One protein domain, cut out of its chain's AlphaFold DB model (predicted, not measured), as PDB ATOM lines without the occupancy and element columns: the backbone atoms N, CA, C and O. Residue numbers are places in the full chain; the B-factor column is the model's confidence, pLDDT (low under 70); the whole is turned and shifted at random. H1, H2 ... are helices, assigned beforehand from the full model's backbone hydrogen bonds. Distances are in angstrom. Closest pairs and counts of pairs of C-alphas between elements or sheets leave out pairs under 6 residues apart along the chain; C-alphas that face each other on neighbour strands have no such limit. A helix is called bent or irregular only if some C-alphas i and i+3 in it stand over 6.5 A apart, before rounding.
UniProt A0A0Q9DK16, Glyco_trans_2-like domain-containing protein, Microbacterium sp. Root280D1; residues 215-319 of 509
ATOM      1  N   GLU A 215     152.888 135.545 174.156       96.62
ATOM      2  CA  GLU A 215     151.481 135.153 174.046       96.62
ATOM      3  C   GLU A 215     150.536 136.353 174.087       96.62
ATOM      4  O   GLU A 215     149.439 136.277 173.550       96.62
ATOM      5  N   THR A 216     150.960 137.484 174.660       94.25
ATOM      6  CA  THR A 216     150.173 138.731 174.640       94.25
ATOM      7  C   THR A 216     150.649 139.694 173.556       94.25
ATOM      8  O   THR A 216     149.868 140.464 173.002       94.25
ATOM      9  N   TYR A 217     151.937 139.670 173.209       96.12
ATOM     10  CA  TYR A 217     152.515 140.599 172.243       96.12
ATOM     11  C   TYR A 217     152.177 140.244 170.793       96.12
ATOM     12  O   TYR A 217     151.875 141.135 169.998       96.12
ATOM     13  N   PHE A 218     152.290 138.968 170.419       97.19
ATOM     14  CA  PHE A 218     152.126 138.557 169.026       97.19
ATOM     15  C   PHE A 218     150.680 138.568 168.525       97.19
ATOM     16  O   PHE A 218     150.527 138.924 167.361       97.19
ATOM     17  N   PRO A 219     149.631 138.340 169.341       96.38
ATOM     18  CA  PRO A 219     148.261 138.620 168.907       96.38
ATOM     19  C   PRO A 219     148.054 140.084 168.496       96.38
ATOM     20  O   PRO A 219     147.445 140.360 167.465       96.38
ATOM     21  N   HIS A 220     148.643 141.041 169.224       96.38
ATOM     22  CA  HIS A 220     148.597 142.448 168.816       96.38
ATOM     23  C   HIS A 220     149.396 142.719 167.534       96.38
ATOM     24  O   HIS A 220     149.012 143.559 166.722       96.38
ATOM     25  N   LEU A 221     150.507 142.003 167.322       97.44
ATOM     26  CA  LEU A 221     151.208 142.064 166.043       97.44
ATOM     27  C   LEU A 221     150.351 141.492 164.909       97.44
ATOM     28  O   LEU A 221     150.322 142.096 163.842       97.44
ATOM     29  N   GLU A 222     149.670 140.362 165.121       97.69
ATOM     30  CA  GLU A 222     148.778 139.760 164.126       97.69
ATOM     31  C   GLU A 222     147.679 140.734 163.707       97.69
ATOM     32  O   GLU A 222     147.476 140.883 162.509       97.69
ATOM     33  N   ALA A 223     147.107 141.518 164.627       97.62
ATOM     34  CA  ALA A 223     146.148 142.569 164.269       97.62
ATOM     35  C   ALA A 223     146.720 143.602 163.270       97.62
ATOM     36  O   ALA A 223     146.010 144.082 162.384       97.62
ATOM     37  N   VAL A 224     148.015 143.939 163.367       98.06
ATOM     38  CA  VAL A 224     148.686 144.817 162.387       98.06
ATOM     39  C   VAL A 224     148.844 144.114 161.038       98.06
ATOM     40  O   VAL A 224     148.696 144.747 159.993       98.06
ATOM     41  N   LEU A 225     149.146 142.813 161.038       98.38
ATOM     42  CA  LEU A 225     149.272 142.029 159.806       98.38
ATOM     43  C   LEU A 225     147.910 141.838 159.124       98.38
ATOM     44  O   LEU A 225     147.823 142.000 157.912       98.38
ATOM     45  N   ASP A 226     146.850 141.597 159.897       98.25
ATOM     46  CA  ASP A 226     145.467 141.525 159.417       98.25
ATOM     47  C   ASP A 226     145.053 142.826 158.734       98.25
ATOM     48  O   ASP A 226     144.414 142.811 157.683       98.25
ATOM     49  N   LEU A 227     145.451 143.967 159.302       97.75
ATOM     50  CA  LEU A 227     145.223 145.265 158.682       97.75
ATOM     51  C   LEU A 227     145.946 145.370 157.332       97.75
ATOM     52  O   LEU A 227     145.347 145.777 156.345       97.75
ATOM     53  N   VAL A 228     147.215 144.968 157.254       98.12
ATOM     54  CA  VAL A 228     147.966 144.981 155.988       98.12
ATOM     55  C   VAL A 228     147.305 144.090 154.939       98.12
ATOM     56  O   VAL A 228     147.149 144.509 153.795       98.12
ATOM     57  N   GLU A 229     146.911 142.876 155.311       97.81
ATOM     58  CA  GLU A 229     146.297 141.913 154.396       97.81
ATOM     59  C   GLU A 229     144.896 142.329 153.954       97.81
ATOM     60  O   GLU A 229     144.526 142.062 152.816       97.81
ATOM     61  N   ARG A 230     144.150 143.040 154.806       98.00
ATOM     62  CA  ARG A 230     142.850 143.623 154.457       98.00
ATOM     63  C   ARG A 230     142.960 144.721 153.397       98.00
ATOM     64  O   ARG A 230     142.065 144.843 152.572       98.00
ATOM     65  N   TYR A 231     144.016 145.534 153.439       97.94
ATOM     66  CA  TYR A 231     144.169 146.716 152.575       97.94
ATOM     67  C   TYR A 231     145.086 146.507 151.367       97.94
ATOM     68  O   TYR A 231     145.348 147.435 150.605       97.94
ATOM     69  N   THR A 232     145.624 145.306 151.185       97.81
ATOM     70  CA  THR A 232     146.506 144.998 150.055       97.81
ATOM     71  C   THR A 232     146.132 143.656 149.481       97.81
ATOM     72  O   THR A 232     145.742 142.796 150.247       97.81
ATOM     73  N   GLU A 233     146.327 143.430 148.187       96.69
ATOM     74  CA  GLU A 233     146.270 142.090 147.587       96.69
ATOM     75  C   GLU A 233     147.624 141.365 147.703       96.69
ATOM     76  O   GLU A 233     148.655 142.023 147.916       96.69
ATOM     77  N   PRO A 234     147.679 140.023 147.568       96.12
ATOM     78  CA  PRO A 234     148.945 139.307 147.457       96.12
ATOM     79  C   PRO A 234     149.827 139.909 146.357       96.12
ATOM     80  O   PRO A 234     149.410 140.063 145.211       96.12
ATOM     81  N   GLY A 235     151.070 140.254 146.696       95.38
ATOM     82  CA  GLY A 235     152.002 140.848 145.746       95.38
ATOM     83  C   GLY A 235     153.104 141.670 146.403       95.38
ATOM     84  O   GLY A 235     153.258 141.710 147.624       95.38
ATOM     85  N   ARG A 236     153.870 142.380 145.564       95.00
ATOM     86  CA  ARG A 236     155.100 143.083 145.974       95.00
ATOM     87  C   ARG A 236     154.888 144.082 147.114       95.00
ATOM     88  O   ARG A 236     155.766 144.206 147.969       95.00
ATOM     89  N   LEU A 237     153.761 144.802 147.114       96.12
ATOM     90  CA  LEU A 237     153.432 145.757 148.173       96.12
ATOM     91  C   LEU A 237     153.206 145.028 149.499       96.12
ATOM     92  O   LEU A 237     153.945 145.289 150.449       96.12
ATOM     93  N   ARG A 238     152.262 144.075 149.544       97.56
ATOM     94  CA  ARG A 238     151.966 143.273 150.741       97.56
ATOM     95  C   ARG A 238     153.232 142.625 151.296       97.56
ATOM     96  O   ARG A 238     153.548 142.817 152.467       97.56
ATOM     97  N   ASP A 239     154.031 141.981 150.447       97.38
ATOM     98  CA  ASP A 239     155.292 141.351 150.854       97.38
ATOM     99  C   ASP A 239     156.266 142.346 151.489       97.38
ATOM    100  O   ASP A 239     156.905 142.053 152.502       97.38
ATOM    101  N   ARG A 240     156.396 143.546 150.909       96.25
ATOM    102  CA  ARG A 240     157.265 144.602 151.445       96.25
ATOM    103  C   ARG A 240     156.777 145.103 152.801       96.25
ATOM    104  O   ARG A 240     157.620 145.360 153.665       96.25
ATOM    105  N   LEU A 241     155.464 145.235 152.983       97.56
ATOM    106  CA  LEU A 241     154.862 145.640 154.250       97.56
ATOM    107  C   LEU A 241     155.059 144.547 155.308       97.56
ATOM    108  O   LEU A 241     155.716 144.798 156.316       97.56
ATOM    109  N   LEU A 242     154.628 143.311 155.049       98.00
ATOM    110  CA  LEU A 242     154.787 142.175 155.969       98.00
ATOM    111  C   LEU A 242     156.253 141.967 156.387       98.00
ATOM    112  O   LEU A 242     156.558 141.788 157.571       98.00
ATOM    113  N   ARG A 243     157.195 142.105 155.445       97.81
ATOM    114  CA  ARG A 243     158.641 142.021 155.713       97.81
ATOM    115  C   ARG A 243     159.120 142.992 156.785       97.81
ATOM    116  O   ARG A 243     160.047 142.653 157.525       97.81
ATOM    117  N   HIS A 244     158.536 144.190 156.882       96.75
ATOM    118  CA  HIS A 244     158.917 145.165 157.903       96.75
ATOM    119  C   HIS A 244     158.763 144.567 159.306       96.75
ATOM    120  O   HIS A 244     159.725 144.568 160.086       96.75
ATOM    121  N   TRP A 245     157.589 144.005 159.599       97.69
ATOM    122  CA  TRP A 245     157.303 143.409 160.899       97.69
ATOM    123  C   TRP A 245     157.950 142.044 161.076       97.69
ATOM    124  O   TRP A 245     158.460 141.778 162.163       97.69
ATOM    125  N   PHE A 246     158.052 141.228 160.024       98.31
ATOM    126  CA  PHE A 246     158.768 139.957 160.120       98.31
ATOM    127  C   PHE A 246     160.217 140.180 160.560       98.31
ATOM    128  O   PHE A 246     160.664 139.657 161.581       98.31
ATOM    129  N   ARG A 247     160.926 141.081 159.870       96.94
ATOM    130  CA  ARG A 247     162.301 141.463 160.204       96.94
ATOM    131  C   ARG A 247     162.399 142.100 161.591       96.94
ATOM    132  O   ARG A 247     163.238 141.711 162.399       96.94
ATOM    133  N   GLY A 248     161.596 143.134 161.843       94.88
ATOM    134  CA  GLY A 248     161.754 143.998 163.014       94.88
ATOM    135  C   GLY A 248     161.182 143.419 164.302       94.88
ATOM    136  O   GLY A 248     161.700 143.714 165.384       94.88
ATOM    137  N   LYS A 249     160.115 142.618 164.201       95.69
ATOM    138  CA  LYS A 249     159.366 142.113 165.350       95.69
ATOM    139  C   LYS A 249     159.551 140.613 165.603       95.69
ATOM    140  O   LYS A 249     159.524 140.243 166.771       95.69
ATOM    141  N   ILE A 250     159.844 139.796 164.590       97.56
ATOM    142  CA  ILE A 250     160.072 138.351 164.766       97.56
ATOM    143  C   ILE A 250     161.564 138.013 164.653       97.56
ATOM    144  O   ILE A 250     162.193 137.697 165.661       97.56
ATOM    145  N   LEU A 251     162.176 138.170 163.475       98.00
ATOM    146  CA  LEU A 251     163.545 137.702 163.204       98.00
ATOM    147  C   LEU A 251     164.597 138.336 164.127       98.00
ATOM    148  O   LEU A 251     165.477 137.647 164.634       98.00
ATOM    149  N   LYS A 252     164.461 139.632 164.436       95.69
ATOM    150  CA  LYS A 252     165.324 140.336 165.404       95.69
ATOM    151  C   LYS A 252     165.251 139.765 166.833       95.69
ATOM    152  O   LYS A 252     166.142 140.008 167.643       95.69
ATOM    153  N   ARG A 253     164.173 139.063 167.200       95.50
ATOM    154  CA  ARG A 253     164.019 138.468 168.542       95.50
ATOM    155  C   ARG A 253     164.649 137.084 168.655       95.50
ATOM    156  O   ARG A 253     164.930 136.677 169.776       95.50
ATOM    157  N   VAL A 254     164.921 136.434 167.526       96.38
ATOM    158  CA  VAL A 254     165.608 135.137 167.431       96.38
ATOM    159  C   VAL A 254     167.035 135.282 166.881       96.38
ATOM    160  O   VAL A 254     167.571 134.380 166.250       96.38
ATOM    161  N   SER A 255     167.653 136.454 167.076       94.75
ATOM    162  CA  SER A 255     168.979 136.781 166.539       94.75
ATOM    163  C   SER A 255     170.029 137.018 167.623       94.75
ATOM    164  O   SER A 255     169.773 137.761 168.581       94.75
ATOM    165  N   GLY A 256     171.238 136.502 167.385       94.25
ATOM    166  CA  GLY A 256     172.455 136.851 168.112       94.25
ATOM    167  C   GLY A 256     172.399 136.674 169.632       94.25
ATOM    168  O   GLY A 256     171.590 135.931 170.197       94.25
ATOM    169  N   LYS A 257     173.254 137.447 170.313       94.06
ATOM    170  CA  LYS A 257     173.487 137.368 171.764       94.06
ATOM    171  C   LYS A 257     172.218 137.468 172.612       94.06
ATOM    172  O   LYS A 257     172.123 136.810 173.644       94.06
ATOM    173  N   LYS A 258     171.239 138.286 172.200       92.81
ATOM    174  CA  LYS A 258     170.008 138.482 172.983       92.81
ATOM    175  C   LYS A 258     169.178 137.200 173.055       92.81
ATOM    176  O   LYS A 258     168.731 136.847 174.137       92.81
ATOM    177  N   TYR A 259     168.993 136.515 171.926       96.44
ATOM    178  CA  TYR A 259     168.240 135.263 171.879       96.44
ATOM    179  C   TYR A 259     168.995 134.113 172.558       96.44
ATOM    180  O   TYR A 259     168.418 133.382 173.364       96.44
ATOM    181  N   ALA A 260     170.305 134.014 172.306       96.62
ATOM    182  CA  ALA A 260     171.162 133.014 172.938       96.62
ATOM    183  C   ALA A 260     171.175 133.126 174.476       96.62
ATOM    184  O   ALA A 260     171.270 132.116 175.164       96.62
ATOM    185  N   GLY A 261     171.037 134.345 175.009       96.12
ATOM    186  CA  GLY A 261     170.997 134.612 176.448       96.12
ATOM    187  C   GLY A 261     169.619 134.506 177.112       96.12
ATOM    188  O   GLY A 261     169.527 134.728 178.316       96.12
ATOM    189  N   TYR A 262     168.537 134.220 176.379       96.38
ATOM    190  CA  TYR A 262     167.241 133.981 177.024       96.38
ATOM    191  C   TYR A 262     167.255 132.681 177.851       96.38
ATOM    192  O   TYR A 262     168.008 131.762 177.532       96.38
ATOM    193  N   PRO A 263     166.426 132.562 178.901       97.12
ATOM    194  CA  PRO A 263     166.138 131.261 179.498       97.12
ATOM    195  C   PRO A 263     165.540 130.309 178.455       97.12
ATOM    196  O   PRO A 263     164.836 130.758 177.547       97.12
ATOM    197  N   GLU A 264     165.809 129.009 178.586       97.56
ATOM    198  CA  GLU A 264     165.311 127.997 177.645       97.56
ATOM    199  C   GLU A 264     163.785 128.001 177.560       97.56
ATOM    200  O   GLU A 264     163.236 128.109 176.470       97.56
ATOM    201  N   GLU A 265     163.108 128.022 178.707       97.81
ATOM    202  CA  GLU A 265     161.646 128.097 178.787       97.81
ATOM    203  C   GLU A 265     161.082 129.292 178.000       97.81
ATOM    204  O   GLU A 265     160.163 129.149 177.195       97.81
ATOM    205  N   TYR A 266     161.692 130.472 178.142       97.62
ATOM    206  CA  TYR A 266     161.273 131.658 177.394       97.62
ATOM    207  C   TYR A 266     161.523 131.514 175.886       97.62
ATOM    208  O   TYR A 266     160.730 132.006 175.082       97.62
ATOM    209  N   ARG A 267     162.620 130.857 175.467       97.88
ATOM    210  CA  ARG A 267     162.848 130.566 174.042       97.88
ATOM    211  C   ARG A 267     161.753 129.667 173.489       97.88
ATOM    212  O   ARG A 267     161.268 129.966 172.403       97.88
ATOM    213  N   GLN A 268     161.378 128.616 174.215       98.19
ATOM    214  CA  GLN A 268     160.342 127.681 173.780       98.19
ATOM    215  C   GLN A 268     159.003 128.399 173.610       98.19
ATOM    216  O   GLN A 268     158.486 128.432 172.498       98.19
ATOM    217  N   ARG A 269     158.554 129.136 174.634       98.25
ATOM    218  CA  ARG A 269     157.330 129.954 174.575       98.25
ATOM    219  C   ARG A 269     157.327 130.956 173.421       98.25
ATOM    220  O   ARG A 269     156.341 131.107 172.704       98.25
ATOM    221  N   LEU A 270     158.456 131.632 173.188       98.31
ATOM    222  CA  LEU A 270     158.603 132.525 172.040       98.31
ATOM    223  C   LEU A 270     158.411 131.769 170.716       98.31
ATOM    224  O   LEU A 270     157.685 132.255 169.851       98.31
ATOM    225  N   LEU A 271     159.075 130.623 170.547       98.50
ATOM    226  CA  LEU A 271     159.025 129.819 169.326       98.50
ATOM    227  C   LEU A 271     157.649 129.194 169.083       98.50
ATOM    228  O   LEU A 271     157.190 129.229 167.942       98.50
ATOM    229  N   ASP A 272     156.967 128.728 170.128       98.44
ATOM    230  CA  ASP A 272     155.606 128.183 170.045       98.44
ATOM    231  C   ASP A 272     154.622 129.189 169.441       98.44
ATOM    232  O   ASP A 272     153.725 128.818 168.686       98.44
ATOM    233  N   VAL A 273     154.841 130.481 169.694       98.31
ATOM    234  CA  VAL A 273     154.027 131.557 169.125       98.31
ATOM    235  C   VAL A 273     154.499 131.955 167.723       98.31
ATOM    236  O   VAL A 273     153.690 132.082 166.798       98.31
ATOM    237  N   VAL A 274     155.805 132.175 167.519       98.12
ATOM    238  CA  VAL A 274     156.284 132.766 166.255       98.12
ATOM    239  C   VAL A 274     156.422 131.774 165.106       98.12
ATOM    240  O   VAL A 274     156.389 132.211 163.958       98.12
ATOM    241  N   ILE A 275     156.576 130.472 165.360       98.38
ATOM    242  CA  ILE A 275     156.726 129.460 164.300       98.38
ATOM    243  C   ILE A 275     155.420 129.262 163.517       98.38
ATOM    244  O   ILE A 275     155.454 129.389 162.286       98.38
ATOM    245  N   PRO A 276     154.257 129.024 164.159       98.12
ATOM    246  CA  PRO A 276     152.985 128.953 163.444       98.12
ATOM    247  C   PRO A 276     152.694 130.245 162.676       98.12
ATOM    248  O   PRO A 276     152.294 130.202 161.514       98.12
ATOM    249  N   LEU A 277     152.972 131.397 163.290       97.50
ATOM    250  CA  LEU A 277     152.821 132.700 162.650       97.50
ATOM    251  C   LEU A 277     153.732 132.851 161.415       97.50
ATOM    252  O   LEU A 277     153.271 133.279 160.356       97.50
ATOM    253  N   ALA A 278     155.003 132.442 161.522       97.38
ATOM    254  CA  ALA A 278     155.968 132.445 160.423       97.38
ATOM    255  C   ALA A 278     155.466 131.631 159.220       97.38
ATOM    256  O   ALA A 278     155.543 132.097 158.083       97.38
ATOM    257  N   ARG A 279     154.926 130.434 159.480       97.06
ATOM    258  CA  ARG A 279     154.400 129.517 158.456       97.06
ATOM    259  C   ARG A 279     153.145 130.050 157.766       97.06
ATOM    260  O   ARG A 279     153.046 129.933 156.551       97.06
ATOM    261  N   ARG A 280     152.207 130.628 158.524       95.94
ATOM    262  CA  ARG A 280     150.919 131.100 157.985       95.94
ATOM    263  C   ARG A 280     151.036 132.374 157.151       95.94
ATOM    264  O   ARG A 280     150.335 132.499 156.157       95.94
ATOM    265  N   ARG A 281     151.864 133.337 157.579       94.75
ATOM    266  CA  ARG A 281     151.789 134.724 157.076       94.75
ATOM    267  C   ARG A 281     152.968 135.166 156.208       94.75
ATOM    268  O   ARG A 281     152.854 136.162 155.502       94.75
ATOM    269  N   PHE A 282     154.115 134.481 156.247       96.00
ATOM    270  CA  PHE A 282     155.335 134.969 155.586       96.00
ATOM    271  C   PHE A 282     155.874 133.971 154.556       96.00
ATOM    272  O   PHE A 282     156.607 133.037 154.878       96.00
ATOM    273  N   GLY A 283     155.501 134.197 153.292       89.50
ATOM    274  CA  GLY A 283     155.926 133.385 152.148       89.50
ATOM    275  C   GLY A 283     157.224 133.859 151.465       89.50
ATOM    276  O   GLY A 283     157.824 134.858 151.868       89.50
ATOM    277  N   PRO A 284     157.649 133.189 150.373       86.69
ATOM    278  CA  PRO A 284     158.913 133.474 149.676       86.69
ATOM    279  C   PRO A 284     159.076 134.919 149.169       86.69
ATOM    280  O   PRO A 284     160.188 135.448 149.141       86.69
ATOM    281  N   GLY A 285     157.981 135.596 148.806       91.44
ATOM    282  CA  GLY A 285     158.018 137.004 148.390       91.44
ATOM    283  C   GLY A 285     158.484 137.953 149.505       91.44
ATOM    284  O   GLY A 285     159.233 138.912 149.267       91.44
ATOM    285  N   VAL A 286     158.160 137.634 150.762       95.69
ATOM    286  CA  VAL A 286     158.683 138.329 151.947       95.69
ATOM    287  C   VAL A 286     160.193 138.101 152.067       95.69
ATOM    288  O   VAL A 286     160.938 139.066 152.264       95.69
ATOM    289  N   ASP A 287     160.669 136.874 151.863       92.75
ATOM    290  CA  ASP A 287     162.091 136.522 151.978       92.75
ATOM    291  C   ASP A 287     162.970 137.221 150.937       92.75
ATOM    292  O   ASP A 287     164.112 137.594 151.227       92.75
ATOM    293  N   GLY A 288     162.416 137.496 149.754       88.12
ATOM    294  CA  GLY A 288     163.108 138.161 148.654       88.12
ATOM    295  C   GLY A 288     163.744 139.511 149.012       88.12
ATOM    296  O   GLY A 288     164.713 139.900 148.372       88.12
ATOM    297  N   GLY A 289     163.287 140.215 150.055       90.06
ATOM    298  CA  GLY A 289     163.925 141.457 150.530       90.06
ATOM    299  C   GLY A 289     164.622 141.352 151.887       90.06
ATOM    300  O   GLY A 289     165.037 142.375 152.440       90.06
ATOM    301  N   LEU A 290     164.715 140.156 152.470       95.31
ATOM    302  CA  LEU A 290     165.471 139.927 153.696       95.31
ATOM    303  C   LEU A 290     166.965 139.835 153.384       95.31
ATOM    304  O   LEU A 290     167.371 139.170 152.438       95.31
ATOM    305  N   ALA A 291     167.791 140.463 154.221       94.69
ATOM    306  CA  ALA A 291     169.234 140.243 154.183       94.69
ATOM    307  C   ALA A 291     169.566 138.769 154.473       94.69
ATOM    308  O   ALA A 291     168.828 138.100 155.196       94.69
ATOM    309  N   PHE A 292     170.703 138.306 153.971       95.81
ATOM    310  CA  PHE A 292     171.172 136.923 154.054       95.81
ATOM    311  C   PHE A 292     170.984 136.244 155.432       95.81
ATOM    312  O   PHE A 292     170.272 135.240 155.485       95.81
ATOM    313  N   PRO A 293     171.416 136.819 156.576       96.06
ATOM    314  CA  PRO A 293     171.227 136.166 157.877       96.06
ATOM    315  C   PRO A 293     169.749 136.031 158.268       96.06
ATOM    316  O   PRO A 293     169.351 135.147 159.023       96.06
ATOM    317  N   ASN A 294     168.898 136.945 157.796       97.25
ATOM    318  CA  ASN A 294     167.460 136.899 158.054       97.25
ATOM    319  C   ASN A 294     166.762 135.841 157.192       97.25
ATOM    320  O   ASN A 294     165.804 135.249 157.678       97.25
ATOM    321  N   ARG A 295     167.251 135.565 155.972       96.56
ATOM    322  CA  ARG A 295     166.756 134.451 155.144       96.56
ATOM    323  C   ARG A 295     167.003 133.109 155.831       96.56
ATOM    324  O   ARG A 295     166.075 132.316 155.937       96.56
ATOM    325  N   ILE A 296     168.201 132.911 156.390       96.75
ATOM    326  CA  ILE A 296     168.539 131.709 157.174       96.75
ATOM    327  C   ILE A 296     167.570 131.549 158.354       96.75
ATOM    328  O   ILE A 296     166.915 130.519 158.479       96.75
ATOM    329  N   ARG A 297     167.389 132.591 159.180       97.25
ATOM    330  CA  ARG A 297     166.451 132.533 160.322       97.25
ATOM    331  C   ARG A 297     165.010 132.265 159.903       97.25
ATOM    332  O   ARG A 297     164.317 131.523 160.588       97.25
ATOM    333  N   ALA A 298     164.555 132.873 158.810       97.81
ATOM    334  CA  ALA A 298     163.210 132.654 158.291       97.81
ATOM    335  C   ALA A 298     163.001 131.191 157.874       97.81
ATOM    336  O   ALA A 298     161.979 130.603 158.225       97.81
ATOM    337  N   ALA A 299     163.980 130.594 157.187       97.12
ATOM    338  CA  ALA A 299     163.944 129.186 156.804       97.12
ATOM    339  C   ALA A 299     163.948 128.261 158.032       97.12
ATOM    340  O   ALA A 299     163.084 127.395 158.138       97.12
ATOM    341  N   LEU A 300     164.843 128.499 158.998       97.44
ATOM    342  CA  LEU A 300     164.923 127.708 160.229       97.44
ATOM    343  C   LEU A 300     163.643 127.787 161.074       97.44
ATOM    344  O   LEU A 300     163.182 126.766 161.578       97.44
ATOM    345  N   LEU A 301     163.034 128.973 161.194       96.88
ATOM    346  CA  LEU A 301     161.740 129.140 161.866       96.88
ATOM    347  C   LEU A 301     160.639 128.336 161.177       96.88
ATOM    348  O   LEU A 301     159.911 127.604 161.840       96.88
ATOM    349  N   ARG A 302     160.510 128.444 159.848       96.69
ATOM    350  CA  ARG A 302     159.460 127.728 159.104       96.69
ATOM    351  C   ARG A 302     159.679 126.212 159.111       96.69
ATOM    352  O   ARG A 302     158.699 125.468 159.124       96.69
ATOM    353  N   ALA A 303     160.926 125.759 159.187       96.81
ATOM    354  CA  ALA A 303     161.280 124.351 159.354       96.81
ATOM    355  C   ALA A 303     161.187 123.853 160.815       96.81
ATOM    356  O   ALA A 303     161.402 122.671 161.047       96.81
ATOM    357  N   ASP A 304     160.858 124.719 161.787       97.44
ATOM    358  CA  ASP A 304     160.838 124.405 163.232       97.44
ATOM    359  C   ASP A 304     162.158 123.797 163.739       97.44
ATOM    360  O   ASP A 304     162.219 122.894 164.571       97.44
ATOM    361  N   ARG A 305     163.273 124.323 163.225       97.38
ATOM    362  CA  ARG A 305     164.630 123.904 163.589       97.38
ATOM    363  C   ARG A 305     165.107 124.690 164.812       97.38
ATOM    364  O   ARG A 305     165.999 125.534 164.727       97.38
ATOM    365  N   ARG A 306     164.469 124.447 165.964       97.56
ATOM    366  CA  ARG A 306     164.684 125.216 167.211       97.56
ATOM    367  C   ARG A 306     166.140 125.205 167.685       97.56
ATOM    368  O   ARG A 306     166.686 126.254 168.022       97.56
ATOM    369  N   ALA A 307     166.773 124.032 167.669       97.25
ATOM    370  CA  ALA A 307     168.173 123.881 168.055       97.25
ATOM    371  C   ALA A 307     169.107 124.671 167.121       97.25
ATOM    372  O   ALA A 307     169.968 125.408 167.595       97.25
ATOM    373  N   ASP A 308     168.880 124.611 165.807       97.81
ATOM    374  CA  ASP A 308     169.699 125.339 164.833       97.81
ATOM    375  C   ASP A 308     169.496 126.851 164.896       97.81
ATOM    376  O   ASP A 308     170.443 127.599 164.663       97.81
ATOM    377  N   LEU A 309     168.305 127.336 165.270       97.62
ATOM    378  CA  LEU A 309     168.104 128.759 165.573       97.62
ATOM    379  C   LEU A 309     169.006 129.214 166.723       97.62
ATOM    380  O   LEU A 309     169.601 130.292 166.648       97.62
ATOM    381  N   LEU A 310     169.128 128.403 167.778       98.19
ATOM    382  CA  LEU A 310     170.021 128.698 168.897       98.19
ATOM    383  C   LEU A 310     171.493 128.609 168.478       98.19
ATOM    384  O   LEU A 310     172.263 129.512 168.808       98.19
ATOM    385  N   THR A 311     171.876 127.578 167.725       97.88
ATOM    386  CA  THR A 311     173.238 127.418 167.193       97.88
ATOM    387  C   THR A 311     173.628 128.590 166.299       97.88
ATOM    388  O   THR A 311     174.682 129.195 166.498       97.88
ATOM    389  N   PHE A 312     172.750 129.000 165.382       97.62
ATOM    390  CA  PHE A 312     172.984 130.156 164.524       97.62
ATOM    391  C   PHE A 312     173.057 131.461 165.327       97.62
ATOM    392  O   PHE A 312     173.933 132.288 165.094       97.62
ATOM    393  N   ALA A 313     172.204 131.648 166.335       97.62
ATOM    394  CA  ALA A 313     172.285 132.828 167.193       97.62
ATOM    395  C   ALA A 313     173.568 132.878 168.043       97.62
ATOM    396  O   ALA A 313     174.074 133.973 168.299       97.62
ATOM    397  N   ARG A 314     174.102 131.727 168.475       96.62
ATOM    398  CA  ARG A 314     175.403 131.628 169.163       96.62
ATOM    399  C   ARG A 314     176.554 131.955 168.224       96.62
ATOM    400  O   ARG A 314     177.350 132.825 168.558       96.62
ATOM    401  N   PHE A 315     176.549 131.377 167.021       96.06
ATOM    402  CA  PHE A 315     177.490 131.725 165.957       96.06
ATOM    403  C   PHE A 315     177.570 133.242 165.769       96.06
ATOM    404  O   PHE A 315     178.644 133.824 165.861       96.06
ATOM    405  N   GLU A 316     176.423 133.908 165.624       95.31
ATOM    406  CA  GLU A 316     176.365 135.365 165.482       95.31
ATOM    407  C   GLU A 316     176.833 136.139 166.717       95.31
ATOM    408  O   GLU A 316     177.354 137.246 166.586       95.31
ATOM    409  N   ALA A 317     176.608 135.601 167.917       94.81
ATOM    410  CA  ALA A 317     177.045 136.217 169.167       94.81
ATOM    411  C   ALA A 317     178.567 136.141 169.365       94.81
ATOM    412  O   ALA A 317     179.118 136.971 170.090       94.81
ATOM    413  N   GLU A 318     179.213 135.160 168.738       94.81
ATOM    414  CA  GLU A 318     180.651 134.895 168.813       94.81
ATOM    415  C   GLU A 318     181.448 135.634 167.721       94.81
ATOM    416  O   GLU A 318     182.663 135.799 167.851       94.81
ATOM    417  N   LEU A 319     180.777 136.146 166.679       95.38
ATOM    418  CA  LEU A 319     181.414 136.952 165.634       95.38
ATOM    419  C   LEU A 319     182.061 138.213 166.218       95.38
ATOM    420  O   LEU A 319     181.401 139.087 166.787       95.38
TER     421      LEU A 319
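Overview. This is residues 215 to 319 of the 509 residues of the protein "Glyco_trans_2-like domain-containing protein" of Microbacterium sp. Root280D1 (UniProt A0A0Q9DK16). What is the shape? Three long helices, H1, H2 and H4, make an up-and-down bundle, each running against the one before, and H6 of the helical hairpin H6 and H7 crosses H2 and H4. Short H3 packs on H7, and short H5 on H2. How large is it? The printed part has 105 residues with seven named helices, H1 to H7, and no named strand: all helix. It is compact, radius of gyration of the C-alphas 13.5 A, spanning 40 by 29 by 19 A.

Along the chain. Where are the helices? H1 is residues 215 to 231, 25.5 A, from C-alpha 215 at (151.481, 135.153, 174.046); H2 236 to 254, 25.2 A; H3 256 to 260; H4 264 to 281, 25.5 A; H5 284 to 287; H6 292 to 302; H7 306 to 318, ending with C-alpha 318 at (180.651, 134.895, 168.813). Is H2 even? It is only just irregular, C-alphas 248 and 251 being 6.55 A apart, with a kink of 43 degrees near residue 247.

Arrangement. How does H1 stand? With residues 225 to 229 alone it touches H2, a hairpin at a shallow tilt of 10 degrees; the closest C-alphas, Leu 225 and Leu 242, are 6.7 A apart. With 215 to 218 alone it touches H4, closest C-alphas Glu 215 and Val 273, 6.6 A. What of the backbones? Every O i to N i+4 pair is within hydrogen-bond range in H3, H6 and H7, but 10 of 13 in H1, 9 of 15 in H2 and 12 of 14 in H4; H5 is too short for one.

Size, cuts and confidence. Is it continuous? The printed part has no cut, and its six links are tight. Is confidence low anywhere? No printed residue is under 70.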